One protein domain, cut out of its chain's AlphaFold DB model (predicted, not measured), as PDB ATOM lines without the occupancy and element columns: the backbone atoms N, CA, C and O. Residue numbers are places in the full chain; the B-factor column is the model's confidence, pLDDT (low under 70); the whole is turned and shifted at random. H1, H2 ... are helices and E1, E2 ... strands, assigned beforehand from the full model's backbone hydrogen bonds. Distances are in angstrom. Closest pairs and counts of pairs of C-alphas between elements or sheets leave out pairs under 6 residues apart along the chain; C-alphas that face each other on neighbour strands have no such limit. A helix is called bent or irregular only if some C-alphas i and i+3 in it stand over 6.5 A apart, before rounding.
ATOM      1  N   GLY A   4     147.515  98.999  78.972       73.56
ATOM      2  CA  GLY A   4     147.758 100.093  78.022       73.56
ATOM      3  C   GLY A   4     146.524 100.493  77.203       73.56
ATOM      4  O   GLY A   4     146.303 101.679  76.968       73.56
ATOM      5  N   PHE A   5     145.683  99.526  76.821       72.56
ATOM      6  CA  PHE A   5     144.467  99.783  76.042       72.56
ATOM      7  C   PHE A   5     143.372 100.468  76.877       72.56
ATOM      8  O   PHE A   5     142.596 101.277  76.366       72.56
ATOM      9  N   GLU A   6     143.318 100.178  78.178       81.31
ATOM     10  CA  GLU A   6     142.385 100.823  79.108       81.31
ATOM     11  C   GLU A   6     142.759 102.287  79.359       81.31
ATOM     12  O   GLU A   6     141.883 103.153  79.319       81.31
ATOM     13  N   TRP A   7     144.050 102.585  79.532       91.12
ATOM     14  CA  TRP A   7     144.523 103.961  79.697       91.12
ATOM     15  C   TRP A   7     144.247 104.829  78.473       91.12
ATOM     16  O   TRP A   7     143.783 105.957  78.630       91.12
ATOM     17  N   ASP A   8     144.457 104.303  77.267       90.25
ATOM     18  CA  ASP A   8     144.197 105.050  76.033       90.25
ATOM     19  C   ASP A   8     142.706 105.405  75.893       90.25
ATOM     20  O   ASP A   8     142.332 106.554  75.651       90.25
ATOM     21  N   ARG A   9     141.818 104.448  76.196       90.31
ATOM     22  CA  ARG A   9     140.366 104.689  76.245       90.31
ATOM     23  C   ARG A   9     139.964 105.725  77.291       90.31
ATOM     24  O   ARG A   9     139.099 106.555  77.012       90.31
ATOM     25  N   ILE A  10     140.571 105.688  78.477       93.12
ATOM     26  CA  ILE A  10     140.308 106.667  79.541       93.12
ATOM     27  C   ILE A  10     140.741 108.063  79.090       93.12
ATOM     28  O   ILE A  10     139.977 109.014  79.247       93.12
ATOM     29  N   LEU A  11     141.922 108.197  78.484       95.62
ATOM     30  CA  LEU A  11     142.418 109.480  77.980       95.62
ATOM     31  C   LEU A  11     141.514 110.046  76.882       95.62
ATOM     32  O   LEU A  11     141.186 111.232  76.917       95.62
ATOM     33  N   ILE A  12     141.041 109.200  75.963       95.69
ATOM     34  CA  ILE A  12     140.068 109.597  74.937       95.69
ATOM     35  C   ILE A  12     138.764 110.071  75.587       95.69
ATOM     36  O   ILE A  12     138.253 111.134  75.234       95.69
ATOM     37  N   ALA A  13     138.230 109.328  76.559       95.31
ATOM     38  CA  ALA A  13     137.003 109.708  77.255       95.31
ATOM     39  C   ALA A  13     137.152 111.050  77.992       95.31
ATOM     40  O   ALA A  13     136.271 111.904  77.896       95.31
ATOM     41  N   VAL A  14     138.284 111.273  78.666       96.56
ATOM     42  CA  VAL A  14     138.600 112.542  79.338       96.56
ATOM     43  C   VAL A  14     138.730 113.682  78.329       96.56
ATOM     44  O   VAL A  14     138.206 114.766  78.577       96.56
ATOM     45  N   ALA A  15     139.372 113.452  77.182       95.94
ATOM     46  CA  ALA A  15     139.507 114.459  76.132       95.94
ATOM     47  C   ALA A  15     138.149 114.848  75.527       95.94
ATOM     48  O   ALA A  15     137.871 116.035  75.356       95.94
ATOM     49  N   LEU A  16     137.281 113.869  75.254       97.50
ATOM     50  CA  LEU A  16     135.921 114.114  74.771       97.50
ATOM     51  C   LEU A  16     135.091 114.872  75.805       97.50
ATOM     52  O   LEU A  16     134.437 115.857  75.465       97.50
ATOM     53  N   LEU A  17     135.165 114.455  77.072       96.69
ATOM     54  CA  LEU A  17     134.480 115.127  78.167       96.69
ATOM     55  C   LEU A  17     134.954 116.577  78.287       96.69
ATOM     56  O   LEU A  17     134.138 117.494  78.293       96.69
ATOM     57  N   ALA A  18     136.269 116.804  78.296       96.44
ATOM     58  CA  ALA A  18     136.841 118.142  78.322       96.44
ATOM     59  C   ALA A  18     136.358 118.975  77.131       96.44
ATOM     60  O   ALA A  18     135.915 120.101  77.334       96.44
ATOM     61  N   ALA A  19     136.367 118.427  75.912       96.56
ATOM     62  CA  ALA A  19     135.899 119.125  74.717       96.56
ATOM     63  C   ALA A  19     134.420 119.533  74.817       96.56
ATOM     64  O   ALA A  19     134.087 120.670  74.478       96.56
ATOM     65  N   MET A  20     133.550 118.657  75.338       96.88
ATOM     66  CA  MET A  20     132.124 118.954  75.532       96.88
ATOM     67  C   MET A  20     131.881 120.172  76.430       96.88
ATOM     68  O   MET A  20     130.903 120.885  76.216       96.88
ATOM     69  N   PHE A  21     132.761 120.439  77.399       93.38
ATOM     70  CA  PHE A  21     132.638 121.595  78.293       93.38
ATOM     71  C   PHE A  21     133.472 122.804  77.847       93.38
ATOM     72  O   PHE A  21     133.005 123.941  77.946       93.38
ATOM     73  N   LEU A  22     134.687 122.589  77.327       94.44
ATOM     74  CA  LEU A  22     135.582 123.673  76.916       94.44
ATOM     75  C   LEU A  22     135.057 124.415  75.690       94.44
ATOM     76  O   LEU A  22     135.165 125.636  75.648       94.44
ATOM     77  N   LEU A  23     134.507 123.709  74.695       93.75
ATOM     78  CA  LEU A  23     134.038 124.341  73.458       93.75
ATOM     79  C   LEU A  23     132.921 125.366  73.731       93.75
ATOM     80  O   LEU A  23     133.099 126.526  73.346       93.75
ATOM     81  N   PRO A  24     131.828 125.025  74.447       86.31
ATOM     82  CA  PRO A  24     130.808 126.007  74.819       86.31
ATOM     83  C   PRO A  24     131.368 127.154  75.663       86.31
ATOM     84  O   PRO A  24     131.065 128.319  75.398       86.31
ATOM     85  N   ALA A  25     132.228 126.851  76.641       91.50
ATOM     86  CA  ALA A  25     132.836 127.867  77.497       91.50
ATOM     87  C   ALA A  25     133.693 128.859  76.695       91.50
ATOM     88  O   ALA A  25     133.635 130.065  76.937       91.50
ATOM     89  N   LEU A  26     134.449 128.376  75.706       92.75
ATOM     90  CA  LEU A  26     135.304 129.200  74.856       92.75
ATOM     91  C   LEU A  26     134.490 130.089  73.908       92.75
ATOM     92  O   LEU A  26     134.862 131.242  73.682       92.75
ATOM     93  N   VAL A  27     133.366 129.583  73.390       89.31
ATOM     94  CA  VAL A  27     132.422 130.372  72.581       89.31
ATOM     95  C   VAL A  27     131.836 131.511  73.411       89.31
ATOM     96  O   VAL A  27     131.930 132.665  72.993       89.31
ATOM     97  N   ILE A  28     131.318 131.209  74.606       86.31
ATOM     98  CA  ILE A  28     130.770 132.220  75.522       86.31
ATOM     99  C   ILE A  28     131.856 133.227  75.900       86.31
ATOM    100  O   ILE A  28     131.637 134.430  75.819       86.31
ATOM    101  N   TRP A  29     133.054 132.766  76.262       86.75
ATOM    102  CA  TRP A  29     134.168 133.648  76.609       86.75
ATOM    103  C   TRP A  29     134.515 134.610  75.472       86.75
ATOM    104  O   TRP A  29     134.663 135.812  75.690       86.75
ATOM    105  N   ARG A  30     134.635 134.098  74.243       85.50
ATOM    106  CA  ARG A  30     134.930 134.918  73.064       85.50
ATOM    107  C   ARG A  30     133.842 135.963  72.828       85.50
ATOM    108  O   ARG A  30     134.178 137.098  72.490       85.50
ATOM    109  N   ASP A  31     132.582 135.587  73.013       81.12
ATOM    110  CA  ASP A  31     131.439 136.489  72.885       81.12
ATOM    111  C   ASP A  31     131.487 137.602  73.944       81.12
ATOM    112  O   ASP A  31     131.524 138.786  73.611       81.12
ATOM    113  N   GLN A  32     131.696 137.236  75.211       80.44
ATOM    114  CA  GLN A  32     131.855 138.181  76.320       80.44
ATOM    115  C   GLN A  32     133.052 139.126  76.130       80.44
ATOM    116  O   GLN A  32     132.969 140.318  76.430       80.44
ATOM    117  N   VAL A  33     134.177 138.633  75.599       82.81
ATOM    118  CA  VAL A  33     135.346 139.468  75.272       82.81
ATOM    119  C   VAL A  33     135.028 140.441  74.139       82.81
ATOM    120  O   VAL A  33     135.444 141.602  74.199       82.81
ATOM    121  N   ARG A  34     134.308 139.995  73.104       77.75
ATOM    122  CA  ARG A  34     133.898 140.849  71.982       77.75
ATOM    123  C   ARG A  34     132.948 141.949  72.450       77.75
ATOM    124  O   ARG A  34     133.160 143.110  72.102       77.75
ATOM    125  N   ASP A  35     131.991 141.606  73.301       67.88
ATOM    126  CA  ASP A  35     131.062 142.554  73.915       67.88
ATOM    127  C   ASP A  35     131.775 143.549  74.822       67.88
ATOM    128  O   ASP A  35     131.563 144.757  74.715       67.88
ATOM    129  N   ARG A  36     132.705 143.069  75.656       70.56
ATOM    130  CA  ARG A  36     133.521 143.934  76.514       70.56
ATOM    131  C   ARG A  36     134.347 144.924  75.694       70.56
ATOM    132  O   ARG A  36     134.490 146.071  76.112       70.56
ATOM    133  N   ARG A  37     134.884 144.508  74.539       69.19
ATOM    134  CA  ARG A  37     135.618 145.403  73.624       69.19
ATOM    135  C   ARG A  37     134.709 146.435  72.959       69.19
ATOM    136  O   ARG A  37     135.159 147.554  72.742       69.19
ATOM    137  N   ARG A  38     133.466 146.075  72.624       62.25
ATOM    138  CA  ARG A  38     132.539 146.953  71.889       62.25
ATOM    139  C   ARG A  38     131.776 147.924  72.792       62.25
ATOM    140  O   ARG A  38     131.522 149.046  72.372       62.25
ATOM    141  N   PHE A  39     131.435 147.510  74.011       63.62
ATOM    142  CA  PHE A  39     130.542 148.265  74.897       63.62
ATOM    143  C   PHE A  39     131.120 148.545  76.297       63.62
ATOM    144  O   PHE A  39     130.470 149.187  77.121       63.62
ATOM    145  N   GLY A  40     132.345 148.096  76.583       63.91
ATOM    146  CA  GLY A  40     133.015 148.320  77.865       63.91
ATOM    147  C   GLY A  40     132.522 147.409  78.998       63.91
ATOM    148  O   GLY A  40     131.513 146.713  78.890       63.91
ATOM    149  N   ALA A  41     133.245 147.413  80.125       63.44
ATOM    150  CA  ALA A  41     133.001 146.525  81.272       63.44
ATOM    151  C   ALA A  41     131.608 146.677  81.917       63.44
ATOM    152  O   ALA A  41     131.146 145.767  82.598       63.44
ATOM    153  N   GLN A  42     130.922 147.794  81.671       58.28
ATOM    154  CA  GLN A  42     129.610 148.095  82.250       58.28
ATOM    155  C   GLN A  42     128.459 147.300  81.621       58.28
ATOM    156  O   GLN A  42     127.341 147.335  82.124       58.28
ATOM    157  N   THR A  43     128.722 146.583  80.527       54.75
ATOM    158  CA  THR A  43     127.716 145.751  79.859       54.75
ATOM    159  C   THR A  43     127.698 144.305  80.326       54.75
ATOM    160  O   THR A  43     126.719 143.623  80.052       54.75
ATOM    161  N   LEU A  44     128.727 143.830  81.031       58.19
ATOM    162  CA  LEU A  44     128.790 142.456  81.554       58.19
ATOM    163  C   LEU A  44     127.765 142.193  82.670       58.19
ATOM    164  O   LEU A  44     127.425 141.047  82.931       58.19
ATOM    165  N   SER A  45     127.269 143.249  83.318       60.19
ATOM    166  CA  SER A  45     126.279 143.179  84.398       60.19
ATOM    167  C   SER A  45     124.850 143.492  83.951       60.19
ATOM    168  O   SER A  45     123.945 143.478  84.784       60.19
ATOM    169  N   ARG A  46     124.622 143.806  82.667       58.72
ATOM    170  CA  ARG A  46     123.304 144.232  82.181       58.72
ATOM    171  C   ARG A  46     122.594 143.111  81.419       58.72
ATOM    172  O   ARG A  46     123.217 142.489  80.557       58.72
ATOM    173  N   PRO A  47     121.303 142.866  81.706       61.03
ATOM    174  CA  PRO A  47     120.548 141.804  81.059       61.03
ATOM    175  C   PRO A  47     120.462 142.045  79.547       61.03
ATOM    176  O   PRO A  47     120.186 143.155  79.082       61.03
ATOM    177  N   VAL A  48     120.719 140.985  78.779       65.25
ATOM    178  CA  VAL A  48     120.451 140.944  77.337       65.25
ATOM    179  C   VAL A  48     118.957 140.703  77.168       65.25
ATOM    180  O   VAL A  48     118.418 139.743  77.722       65.25
ATOM    181  N   ARG A  49     118.285 141.572  76.420       65.56
ATOM    182  CA  ARG A  49     116.886 141.411  76.040       65.56
ATOM    183  C   ARG A  49     116.806 141.091  74.554       65.56
ATOM    184  O   ARG A  49     117.539 141.648  73.739       65.56
ATOM    185  N   TYR A  50     115.902 140.182  74.225       61.09
ATOM    186  CA  TYR A  50     115.586 139.831  72.850       61.09
ATOM    187  C   TYR A  50     114.396 140.682  72.417       61.09
ATOM    188  O   TYR A  50     113.352 140.679  73.075       61.09
ATOM    189  N   GLY A  51     114.586 141.473  71.363       66.94
ATOM    190  CA  GLY A  51     113.499 142.186  70.712       66.94
ATOM    191  C   GLY A  51     112.567 141.213  69.982       66.94
ATOM    192  O   GLY A  51     112.979 140.099  69.650       66.94
ATOM    193  N   PRO A  52     111.320 141.621  69.704       63.44
ATOM    194  CA  PRO A  52     110.367 140.808  68.943       63.44
ATOM    195  C   PRO A  52     110.871 140.464  67.530       63.44
ATOM    196  O   PRO A  52     110.459 139.455  66.968       63.44
ATOM    197  N   ASP A  53     111.819 141.246  67.007       67.06
ATOM    198  CA  ASP A  53     112.435 141.065  65.688       67.06
ATOM    199  C   ASP A  53     113.637 140.095  65.701       67.06
ATOM    200  O   ASP A  53     114.335 139.943  64.702       67.06
ATOM    201  N   GLY A  54     113.924 139.453  66.841       64.81
ATOM    202  CA  GLY A  54     115.084 138.566  67.015       64.81
ATOM    203  C   GLY A  54     116.407 139.298  67.263       64.81
ATOM    204  O   GLY A  54     117.429 138.660  67.512       64.81
ATOM    205  N   GLU A  55     116.393 140.630  67.255       62.56
ATOM    206  CA  GLU A  55     117.556 141.464  67.548       62.56
ATOM    207  C   GLU A  55     117.886 141.461  69.049       62.56
ATOM    208  O   GLU A  55     117.031 141.694  69.911       62.56
ATOM    209  N   THR A  56     119.153 141.212  69.378       62.94
ATOM    210  CA  THR A  56     119.662 141.259  70.756       62.94
ATOM    211  C   THR A  56     120.078 142.672  71.138       62.94
ATOM    212  O   THR A  56     121.008 143.224  70.546       62.94
ATOM    213  N   TYR A  57     119.463 143.234  72.183       62.78
ATOM    214  CA  TYR A  57     119.854 144.524  72.757       62.78
ATOM    215  C   TYR A  57     120.192 144.391  74.249       62.78
ATOM    216  O   TYR A  57     119.550 143.647  74.989       62.78
ATOM    217  N   ARG A  58     121.215 145.115  74.724       61.94
ATOM    218  CA  ARG A  58     121.485 145.268  76.167       61.94
ATOM    219  C   ARG A  58     120.866 146.559  76.679       61.94
ATOM    220  O   ARG A  58     121.005 147.620  76.069       61.94
ATOM    221  N   GLU A  59     120.181 146.458  77.812       57.69
ATOM    222  CA  GLU A  59     119.436 147.563  78.414       57.69
ATOM    223  C   GLU A  59     120.377 148.745  78.755       57.69
ATOM    224  O   GLU A  59     121.426 148.582  79.385       57.69
ATOM    225  N   GLY A  60     120.054 149.955  78.285       55.88
ATOM    226  CA  GLY A  60     120.848 151.169  78.532       55.88
ATOM    227  C   GLY A  60     122.136 151.324  77.707       55.88
ATOM    228  O   GLY A  60     122.952 152.190  78.026       55.88
TER     229      GLY A  60
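AT A GLANCE: This is residues 4 to 60 of the 88 residues of an uncharacterized protein of Frankia sp. QA3 (UniProt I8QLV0). One long helix, H1, makes nearly the whole length of the printed part, and past its last residue a small hairpin of two short strands, E1 and E2, is set off sideways. The helix is kinked partway, and its residues 4 to 31 stick out as a lone arm, with nothing packed beside them. The printed part has 57 residues, with one named helix followed by two named strands, in the order H1, E1, E2; the strands form an antiparallel sheet of order E1 - E2, and the class is mostly helix. The whole is extended, with a radius of gyration of the C-alphas of 18.3 A and spans of 58 by 26 by 14 A.

IN THESE COORDINATES: H1 is residues 4 to 39, from C-alpha 4 at (147.758, 100.093, 78.022) to C-alpha 39 at (130.542, 148.265, 74.897), 51.3 A from first to last C-alpha. Residues 41 to 43 are a short helical run that bears no name. E1 is residues 48 to 50, 6.7 A long from first to last C-alpha. E2 is residues 56 to 58, 7.0 A long, and ends with C-alpha 58 at (121.485, 145.268, 76.167).

HOW THE PARTS SIT: H1 has a kink of 29 degrees near residue 22. H1 is neither bent nor irregular, but only just: C-alphas 20 and 23 are 6.1 A apart. Along its backbone, 31 of 32 O i to N i+4 pairs are within hydrogen-bond range. The link from H1 to E1, 8 residues, is short. E1 and E2 are joined by a tight link of 5 residues and form a hairpin. They are antiparallel neighbours, with 143 degrees between their N-to-C directions. The C-alphas of Val 48 and Arg 58, which face each other, are 4.6 A apart. N of Arg 49 and O of Tyr 57 are within hydrogen-bond range at 2.8 A, and N of Tyr 57 and O of Arg 49 at 2.9 A. H1 and E2 are apart, with no C-alpha of the one within 8 A of the other.

THE WHOLE: The two C-alphas farthest apart are those of Gly 4 and Gly 60, the first and last printed residues, at 57.7 A. In outline the printed part is only just a rod. Residues 4 to 31, which belong to H1, stand free. The printed part has no cut, and neither of the two links is long. The mean pLDDT of the printed part is 77.3. Residue 35 and residues 37 to 60 are under 70, and the mean is 86 for H1, 64 for E1 and 63 for E2.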